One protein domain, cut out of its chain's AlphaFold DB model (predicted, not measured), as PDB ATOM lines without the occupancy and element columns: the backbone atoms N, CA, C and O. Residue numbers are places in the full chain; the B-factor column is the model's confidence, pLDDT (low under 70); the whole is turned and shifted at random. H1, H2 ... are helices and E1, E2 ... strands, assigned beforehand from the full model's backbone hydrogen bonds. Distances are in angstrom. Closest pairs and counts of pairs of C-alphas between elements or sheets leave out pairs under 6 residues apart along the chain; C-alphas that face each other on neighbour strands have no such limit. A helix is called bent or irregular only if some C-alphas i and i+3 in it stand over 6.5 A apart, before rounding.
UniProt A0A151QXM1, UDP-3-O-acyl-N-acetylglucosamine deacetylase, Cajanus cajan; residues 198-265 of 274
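Overview. This is residues 198 to 265 of the 274 residues of the protein "UDP-3-O-acyl-N-acetylglucosamine deacetylase" of Cajanus cajan (UniProt A0A151QXM1). Two antiparallel hairpins, E3 with E4 and E1 with E2, lie side by side as a loose layer, E2 next to E3; beyond E4 the chain turns into the short helix H1, and a stretch with no named element, of which residues 255 to 260 stand free, leads away to the small end helix H2. The printed part has 68 residues, with named elements in the order E1 E2 E3 E4 H1 H2, and its class is mixed, helices and strands. The whole is loose, with a radius of gyration of the C-alphas of 14.8 A and spans of 42 by 31 by 17 A.

Along the chain. E3, residues 223 to 228, is 16.9 A long, and E4, residues 235 to 240, is 16.8 A. E1, residues 203 to 207, begins at C-alpha 203 (233.458, 297.127, 360.979) and is 14.1 A long; E2, residues 210 to 214, is 14.0 A. H1, residues 246 to 253, is 9.9 A long, neither bent nor irregular, but only just: C-alphas 250 and 253 are 6.1 A apart. H2, residues 262 to 265, is 5.3 A long and ends at C-alpha 265 (247.471, 269.609, 375.822).

Arrangement. E3 and E4 form a hairpin, antiparallel at 173 degrees, with N 226 and O 237 within hydrogen-bond range at 2.9 A. E1 and E2 form another, antiparallel at 171 degrees, with N 205 and O 212 at 2.9 A. E2 and E3 are near each other, with 9 pairs of C-alphas within 10 A. H1 and H2 are apart. In H1 every O i to N i+4 pair is within hydrogen-bond range; H2 is too short for such a pair.

Size, cuts and confidence. The C-alphas of Asn 200 and Glu 263, the two farthest apart, are 42.3 A apart. The printed part has no cut, and no link is long. Residues 255 to 260 stand free. The mean pLDDT of the printed part is 91.7; residue 265 is under 70.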
ATOM      1  N   HIS A 198     223.505 292.514 356.452       85.38
ATOM      2  CA  HIS A 198     224.313 293.214 355.448       85.38
ATOM      3  C   HIS A 198     225.291 294.184 356.103       85.38
ATOM      4  O   HIS A 198     224.873 295.120 356.782       85.38
ATOM      5  N   VAL A 199     226.587 293.990 355.863       90.00
ATOM      6  CA  VAL A 199     227.631 294.931 356.284       90.00
ATOM      7  C   VAL A 199     227.570 296.155 355.367       90.00
ATOM      8  O   VAL A 199     227.970 296.075 354.210       90.00
ATOM      9  N   ASN A 200     227.032 297.269 355.867       89.19
ATOM     10  CA  ASN A 200     226.845 298.498 355.076       89.19
ATOM     11  C   ASN A 200     228.069 299.422 355.112       89.19
ATOM     12  O   ASN A 200     228.311 300.182 354.178       89.19
ATOM     13  N   GLU A 201     228.866 299.322 356.172       93.06
ATOM     14  CA  GLU A 201     230.112 300.056 356.366       93.06
ATOM     15  C   GLU A 201     231.174 299.130 356.977       93.06
ATOM     16  O   GLU A 201     230.814 298.110 357.570       93.06
ATOM     17  N   PRO A 202     232.477 299.426 356.816       95.62
ATOM     18  CA  PRO A 202     233.520 298.624 357.436       95.62
ATOM     19  C   PRO A 202     233.392 298.578 358.964       95.62
ATOM     20  O   PRO A 202     233.274 299.615 359.613       95.62
ATOM     21  N   VAL A 203     233.479 297.378 359.533       95.06
ATOM     22  CA  VAL A 203     233.458 297.127 360.979       95.06
ATOM     23  C   VAL A 203     234.789 296.520 361.390       95.06
ATOM     24  O   VAL A 203     235.273 295.589 360.744       95.06
ATOM     25  N   TYR A 204     235.362 297.018 362.482       94.25
ATOM     26  CA  TYR A 204     236.630 296.547 363.026       94.25
ATOM     27  C   TYR A 204     236.471 296.206 364.498       94.25
ATOM     28  O   TYR A 204     235.790 296.901 365.246       94.25
ATOM     29  N   ALA A 205     237.142 295.144 364.903       92.38
ATOM     30  CA  ALA A 205     237.223 294.690 366.273       92.38
ATOM     31  C   ALA A 205     238.634 294.177 366.523       92.38
ATOM     32  O   ALA A 205     239.218 293.512 365.669       92.38
ATOM     33  N   TYR A 206     239.189 294.450 367.694       93.12
ATOM     34  CA  TYR A 206     240.472 293.888 368.085       93.12
ATOM     35  C   TYR A 206     240.497 293.612 369.580       93.12
ATOM     36  O   TYR A 206     239.757 294.210 370.359       93.12
ATOM     37  N   ARG A 207     241.338 292.658 369.963       88.88
ATOM     38  CA  ARG A 207     241.641 292.335 371.351       88.88
ATOM     39  C   ARG A 207     243.063 291.804 371.407       88.88
ATOM     40  O   ARG A 207     243.354 290.778 370.792       88.88
ATOM     41  N   ASN A 208     243.920 292.459 372.183       91.88
ATOM     42  CA  ASN A 208     245.349 292.150 372.248       91.88
ATOM     43  C   ASN A 208     245.989 292.180 370.843       91.88
ATOM     44  O   ASN A 208     245.939 293.200 370.164       91.88
ATOM     45  N   ASP A 209     246.575 291.067 370.409       90.50
ATOM     46  CA  ASP A 209     247.226 290.865 369.113       90.50
ATOM     47  C   ASP A 209     246.292 290.303 368.027       90.50
ATOM     48  O   ASP A 209     246.713 290.087 366.891       90.50
ATOM     49  N   SER A 210     245.022 290.068 368.362       92.56
ATOM     50  CA  SER A 210     244.016 289.512 367.460       92.56
ATOM     51  C   SER A 210     243.070 290.599 366.959       92.56
ATOM     52  O   SER A 210     242.652 291.470 367.723       92.56
ATOM     53  N   PHE A 211     242.678 290.528 365.687       95.19
ATOM     54  CA  PHE A 211     241.709 291.450 365.100       95.19
ATOM     55  C   PHE A 211     240.738 290.745 364.150       95.19
ATOM     56  O   PHE A 211     241.028 289.681 363.604       95.19
ATOM     57  N   LEU A 212     239.585 291.373 363.947       96.00
ATOM     58  CA  LEU A 212     238.561 291.025 362.978       96.00
ATOM     59  C   LEU A 212     238.166 292.294 362.225       96.00
ATOM     60  O   LEU A 212     237.993 293.357 362.820       96.00
ATOM     61  N   ALA A 213     238.014 292.174 360.912       96.06
ATOM     62  CA  ALA A 213     237.508 293.240 360.067       96.06
ATOM     63  C   ALA A 213     236.463 292.672 359.106       96.06
ATOM     64  O   ALA A 213     236.685 291.627 358.492       96.06
ATOM     65  N   ALA A 214     235.340 293.366 358.970       96.25
ATOM     66  CA  ALA A 214     234.292 293.061 358.010       96.25
ATOM     67  C   ALA A 214     234.089 294.274 357.106       96.25
ATOM     68  O   ALA A 214     234.001 295.398 357.587       96.25
ATOM     69  N   PHE A 215     234.014 294.052 355.797       95.12
ATOM     70  CA  PHE A 215     233.856 295.111 354.803       95.12
ATOM     71  C   PHE A 215     232.587 294.870 353.983       95.12
ATOM     72  O   PHE A 215     232.257 293.707 353.731       95.12
ATOM     73  N   PRO A 216     231.907 295.932 353.515       94.69
ATOM     74  CA  PRO A 216     230.790 295.791 352.592       94.69
ATOM     75  C   PRO A 216     231.191 295.014 351.337       94.69
ATOM     76  O   PRO A 216     232.215 295.301 350.711       94.69
ATOM     77  N   SER A 217     230.393 294.014 350.964       91.00
ATOM     78  CA  SER A 217     230.612 293.222 349.756       91.00
ATOM     79  C   SER A 217     229.328 292.538 349.295       91.00
ATOM     80  O   SER A 217     228.547 292.067 350.116       91.00
ATOM     81  N   GLU A 218     229.158 292.416 347.977       87.81
ATOM     82  CA  GLU A 218     228.054 291.671 347.347       87.81
ATOM     83  C   GLU A 218     228.190 290.148 347.506       87.81
ATOM     84  O   GLU A 218     227.249 289.398 347.264       87.81
ATOM     85  N   VAL A 219     229.380 289.665 347.875       90.00
ATOM     86  CA  VAL A 219     229.645 288.237 348.076       90.00
ATOM     87  C   VAL A 219     230.464 288.019 349.338       90.00
ATOM     88  O   VAL A 219     231.349 288.807 349.671       90.00
ATOM     89  N   VAL A 220     230.224 286.897 350.010       91.19
ATOM     90  CA  VAL A 220     230.993 286.519 351.196       91.19
ATOM     91  C   VAL A 220     232.372 286.018 350.770       91.19
ATOM     92  O   VAL A 220     232.496 285.099 349.962       91.19
ATOM     93  N   ARG A 221     233.425 286.613 351.330       93.62
ATOM     94  CA  ARG A 221     234.802 286.107 351.268       93.62
ATOM     95  C   ARG A 221     235.376 286.109 352.670       93.62
ATOM     96  O   ARG A 221     235.212 287.089 353.391       93.62
ATOM     97  N   ILE A 222     236.076 285.041 353.031       94.50
ATOM     98  CA  ILE A 222     236.711 284.919 354.342       94.50
ATOM     99  C   ILE A 222     238.219 284.942 354.140       94.50
ATOM    100  O   ILE A 222     238.760 284.191 353.328       94.50
ATOM    101  N   THR A 223     238.893 285.822 354.877       95.81
ATOM    102  CA  THR A 223     240.349 285.820 355.009       95.81
ATOM    103  C   THR A 223     240.691 285.572 356.464       95.81
ATOM    104  O   THR A 223     240.176 286.266 357.337       95.81
ATOM    105  N   TYR A 224     241.542 284.586 356.717       95.81
ATOM    106  CA  TYR A 224     241.959 284.213 358.059       95.81
ATOM    107  C   TYR A 224     243.483 284.167 358.137       95.81
ATOM    108  O   TYR A 224     244.145 283.617 357.251       95.81
ATOM    109  N   GLY A 225     244.022 284.782 359.186       95.88
ATOM    110  CA  GLY A 225     245.446 284.825 359.480       95.88
ATOM    111  C   GLY A 225     245.736 284.128 360.799       95.88
ATOM    112  O   GLY A 225     244.992 284.287 361.761       95.88
ATOM    113  N   ILE A 226     246.827 283.373 360.842       94.75
ATOM    114  CA  ILE A 226     247.351 282.759 362.065       94.75
ATOM    115  C   ILE A 226     248.795 283.188 362.281       94.75
ATOM    116  O   ILE A 226     249.516 283.443 361.316       94.75
ATOM    117  N   ASN A 227     249.227 283.227 363.540       94.06
ATOM    118  CA  ASN A 227     250.615 283.465 363.913       94.06
ATOM    119  C   ASN A 227     250.987 282.615 365.134       94.06
ATOM    120  O   ASN A 227     250.638 282.954 366.258       94.06
ATOM    121  N   PHE A 228     251.710 281.520 364.902       91.56
ATOM    122  CA  PHE A 228     252.176 280.593 365.933       91.56
ATOM    123  C   PHE A 228     253.708 280.648 366.064       91.56
ATOM    124  O   PHE A 228     254.405 279.787 365.516       91.56
ATOM    125  N   PRO A 229     254.273 281.650 366.765       89.06
ATOM    126  CA  PRO A 229     255.725 281.808 366.888       89.06
ATOM    127  C   PRO A 229     256.399 280.634 367.615       89.06
ATOM    128  O   PRO A 229     257.525 280.271 367.279       89.06
ATOM    129  N   GLN A 230     255.703 280.009 368.568       87.94
ATOM    130  CA  GLN A 230     256.170 278.841 369.316       87.94
ATOM    131  C   GLN A 230     256.125 277.531 368.509       87.94
ATOM    132  O   GLN A 230     256.769 276.560 368.893       87.94
ATOM    133  N   ALA A 231     255.418 277.504 367.373       90.00
ATOM    134  CA  ALA A 231     255.353 276.356 366.470       90.00
ATOM    135  C   ALA A 231     255.797 276.769 365.051       90.00
ATOM    136  O   ALA A 231     254.951 276.965 364.173       90.00
ATOM    137  N   PRO A 232     257.117 276.872 364.776       89.19
ATOM    138  CA  PRO A 232     257.645 277.419 363.519       89.19
ATOM    139  C   PRO A 232     257.175 276.715 362.239       89.19
ATOM    140  O   PRO A 232     257.188 277.322 361.171       89.19
ATOM    141  N   VAL A 233     256.766 275.443 362.331       90.69
ATOM    142  CA  VAL A 233     256.194 274.680 361.204       90.69
ATOM    143  C   VAL A 233     254.843 275.254 360.762       90.69
ATOM    144  O   VAL A 233     254.537 275.238 359.572       90.69
ATOM    145  N   ILE A 234     254.056 275.781 361.703       92.56
ATOM    146  CA  ILE A 234     252.818 276.513 361.425       92.56
ATOM    147  C   ILE A 234     253.186 277.963 361.097       92.56
ATOM    148  O   ILE A 234     252.925 278.439 359.994       92.56
ATOM    149  N   GLY A 235     253.883 278.639 362.014       93.19
ATOM    150  CA  GLY A 235     254.373 280.000 361.817       93.19
ATOM    151  C   GLY A 235     253.250 281.009 361.557       93.19
ATOM    152  O   GLY A 235     252.165 280.910 362.128       93.19
ATOM    153  N   CYS A 236     253.530 281.996 360.703       95.81
ATOM    154  CA  CYS A 236     252.570 283.020 360.299       95.81
ATOM    155  C   CYS A 236     252.065 282.750 358.880       95.81
ATOM    156  O   CYS A 236     252.861 282.670 357.939       95.81
ATOM    157  N   GLN A 237     250.752 282.591 358.731       96.00
ATOM    158  CA  GLN A 237     250.115 282.217 357.470       96.00
ATOM    159  C   GLN A 237     248.806 282.970 357.280       96.00
ATOM    160  O   GLN A 237     248.137 283.325 358.247       96.00
ATOM    161  N   TRP A 238     248.435 283.164 356.017       96.31
ATOM    162  CA  TRP A 238     247.172 283.765 355.612       96.31
ATOM    163  C   TRP A 238     246.520 282.901 354.546       96.31
ATOM    164  O   TRP A 238     247.192 282.410 353.635       96.31
ATOM    165  N   PHE A 239     245.206 282.754 354.645       94.19
ATOM    166  CA  PHE A 239     244.388 282.093 353.644       94.19
ATOM    167  C   PHE A 239     243.160 282.949 353.341       94.19
ATOM    168  O   PHE A 239     242.498 283.432 354.258       94.19
ATOM    169  N   SER A 240     242.854 283.104 352.056       94.81
ATOM    170  CA  SER A 240     241.669 283.812 351.572       94.81
ATOM    171  C   SER A 240     240.875 282.900 350.654       94.81
ATOM    172  O   SER A 240     241.429 282.305 349.726       94.81
ATOM    173  N   THR A 241     239.570 282.813 350.883       93.56
ATOM    174  CA  THR A 241     238.677 282.043 350.020       93.56
ATOM    175  C   THR A 241     238.382 282.809 348.721       93.56
ATOM    176  O   THR A 241     238.338 284.048 348.720       93.56
ATOM    177  N   PRO A 242     238.073 282.116 347.607       91.62
ATOM    178  CA  PRO A 242     237.219 282.707 346.573       91.62
ATOM    179  C   PRO A 242     235.839 283.075 347.176       91.62
ATOM    180  O   PRO A 242     235.603 282.796 348.358       91.62
ATOM    181  N   PRO A 243     234.921 283.721 346.422       92.88
ATOM    182  CA  PRO A 243     233.528 283.850 346.856       92.88
ATOM    183  C   PRO A 243     233.017 282.531 347.429       92.88
ATOM    184  O   PRO A 243     233.151 281.489 346.788       92.88
ATOM    185  N   LEU A 244     232.533 282.575 348.664       89.56
ATOM    186  CA  LEU A 244     232.180 281.380 349.402       89.56
ATOM    187  C   LEU A 244     230.845 280.844 348.888       89.56
ATOM    188  O   LEU A 244     229.822 281.521 348.965       89.56
ATOM    189  N   ASP A 245     230.870 279.614 348.396       91.06
ATOM    190  CA  ASP A 245     229.691 278.809 348.111       91.06
ATOM    191  C   ASP A 245     229.846 277.415 348.746       91.06
ATOM    192  O   ASP A 245     230.875 277.095 349.354       91.06
ATOM    193  N   ASN A 246     228.812 276.582 348.617       88.88
ATOM    194  CA  ASN A 246     228.809 275.244 349.208       88.88
ATOM    195  C   ASN A 246     229.931 274.345 348.643       88.88
ATOM    196  O   ASN A 246     230.535 273.568 349.380       88.88
ATOM    197  N   LEU A 247     230.262 274.473 347.354       90.00
ATOM    198  CA  LEU A 247     231.306 273.663 346.723       90.00
ATOM    199  C   LEU A 247     232.691 274.054 347.252       90.00
ATOM    200  O   LEU A 247     233.470 273.187 347.649       90.00
ATOM    201  N   VAL A 248     232.975 275.356 347.310       92.62
ATOM    202  CA  VAL A 248     234.209 275.905 347.883       92.62
ATOM    203  C   VAL A 248     234.351 275.473 349.337       92.62
ATOM    204  O   VAL A 248     235.427 275.024 349.736       92.62
ATOM    205  N   TYR A 249     233.279 275.570 350.127       96.12
ATOM    206  CA  TYR A 249     233.304 275.152 351.522       96.12
ATOM    207  C   TYR A 249     233.599 273.657 351.663       96.12
ATOM    208  O   TYR A 249     234.555 273.293 352.351       96.12
ATOM    209  N   SER A 250     232.837 272.796 350.983       93.31
ATOM    210  CA  SER A 250     232.987 271.339 351.074       93.31
ATOM    211  C   SER A 250     234.392 270.878 350.652       93.31
ATOM    212  O   SER A 250     235.021 270.073 351.339       93.31
ATOM    213  N   MET A 251     234.947 271.458 349.580       90.88
ATOM    214  CA  MET A 251     236.254 271.056 349.050       90.88
ATOM    215  C   MET A 251     237.456 271.635 349.804       90.88
ATOM    216  O   MET A 251     238.478 270.957 349.921       90.88
ATOM    217  N   HIS A 252     237.382 272.885 350.271       89.94
ATOM    218  CA  HIS A 252     238.557 273.598 350.792       89.94
ATOM    219  C   HIS A 252     238.531 273.836 352.301       89.94
ATOM    220  O   HIS A 252     239.593 273.991 352.899       89.94
ATOM    221  N   ILE A 253     237.351 273.872 352.920       95.69
ATOM    222  CA  ILE A 253     237.199 274.248 354.330       95.69
ATOM    223  C   ILE A 253     236.770 273.042 355.159       95.69
ATOM    224  O   ILE A 253     237.433 272.724 356.142       95.69
ATOM    225  N   ALA A 254     235.731 272.320 354.737       97.12
ATOM    226  CA  ALA A 254     235.109 271.264 355.533       97.12
ATOM    227  C   ALA A 254     236.053 270.106 355.890       97.12
ATOM    228  O   ALA A 254     235.836 269.447 356.901       97.12
ATOM    229  N   LEU A 255     237.095 269.869 355.083       96.81
ATOM    230  CA  LEU A 255     238.115 268.833 355.301       96.81
ATOM    231  C   LEU A 255     239.213 269.246 356.298       96.81
ATOM    232  O   LEU A 255     240.019 268.407 356.710       96.81
ATOM    233  N   SER A 256     239.293 270.530 356.654       96.00
ATOM    234  CA  SER A 256     240.324 271.051 357.550       96.00
ATOM    235  C   SER A 256     240.016 270.640 358.983       96.00
ATOM    236  O   SER A 256     238.970 270.983 359.530       96.00
ATOM    237  N   ARG A 257     240.928 269.875 359.584       97.25
ATOM    238  CA  ARG A 257     240.803 269.402 360.965       97.25
ATOM    239  C   ARG A 257     241.313 270.459 361.938       97.25
ATOM    240  O   ARG A 257     242.281 271.157 361.635       97.25
ATOM    241  N   THR A 258     240.706 270.511 363.119       94.12
ATOM    242  CA  THR A 258     241.246 271.245 364.264       94.12
ATOM    243  C   THR A 258     242.648 270.746 364.626       94.12
ATOM    244  O   THR A 258     243.016 269.599 364.354       94.12
ATOM    245  N   PHE A 259     243.440 271.618 365.238       91.69
ATOM    246  CA  PHE A 259     244.777 271.313 365.722       91.69
ATOM    247  C   PHE A 259     245.034 272.059 367.031       91.69
ATOM    248  O   PHE A 259     244.404 273.071 367.325       91.69
ATOM    249  N   CYS A 260     245.985 271.560 367.808       87.00
ATOM    250  CA  CYS A 260     246.507 272.224 368.996       87.00
ATOM    251  C   CYS A 260     248.012 271.975 369.083       87.00
ATOM    252  O   CYS A 260     248.539 271.068 368.426       87.00
ATOM    253  N   ILE A 261     248.706 272.784 369.877       85.44
ATOM    254  CA  ILE A 261     250.117 272.548 370.165       85.44
ATOM    255  C   ILE A 261     250.205 271.509 371.288       85.44
ATOM    256  O   ILE A 261     249.455 271.569 372.261       85.44
ATOM    257  N   TYR A 262     251.116 270.542 371.165       81.12
ATOM    258  CA  TYR A 262     251.226 269.432 372.114       81.12
ATOM    259  C   TYR A 262     251.414 269.905 373.568       81.12
ATOM    260  O   TYR A 262     250.764 269.397 374.484       81.12
ATOM    261  N   GLU A 263     252.246 270.923 373.782       78.00
ATOM    262  CA  GLU A 263     252.519 271.496 375.100       78.00
ATOM    263  C   GLU A 263     251.247 272.057 375.772       78.00
ATOM    264  O   GLU A 263     251.077 271.933 376.991       78.00
ATOM    265  N   GLU A 264     250.301 272.592 374.990       73.69
ATOM    266  CA  GLU A 264     249.014 273.124 375.472       73.69
ATOM    267  C   GLU A 264     248.066 272.010 375.939       73.69
ATOM    268  O   GLU A 264     247.245 272.224 376.835       73.69
ATOM    269  N   VAL A 265     248.210 270.802 375.386       68.56
ATOM    270  CA  VAL A 265     247.471 269.609 375.822       68.56
ATOM    271  C   VAL A 265     248.068 269.072 377.118       68.56
ATOM    272  O   VAL A 265     247.343 268.853 378.082       68.56
TER     273      VAL A 265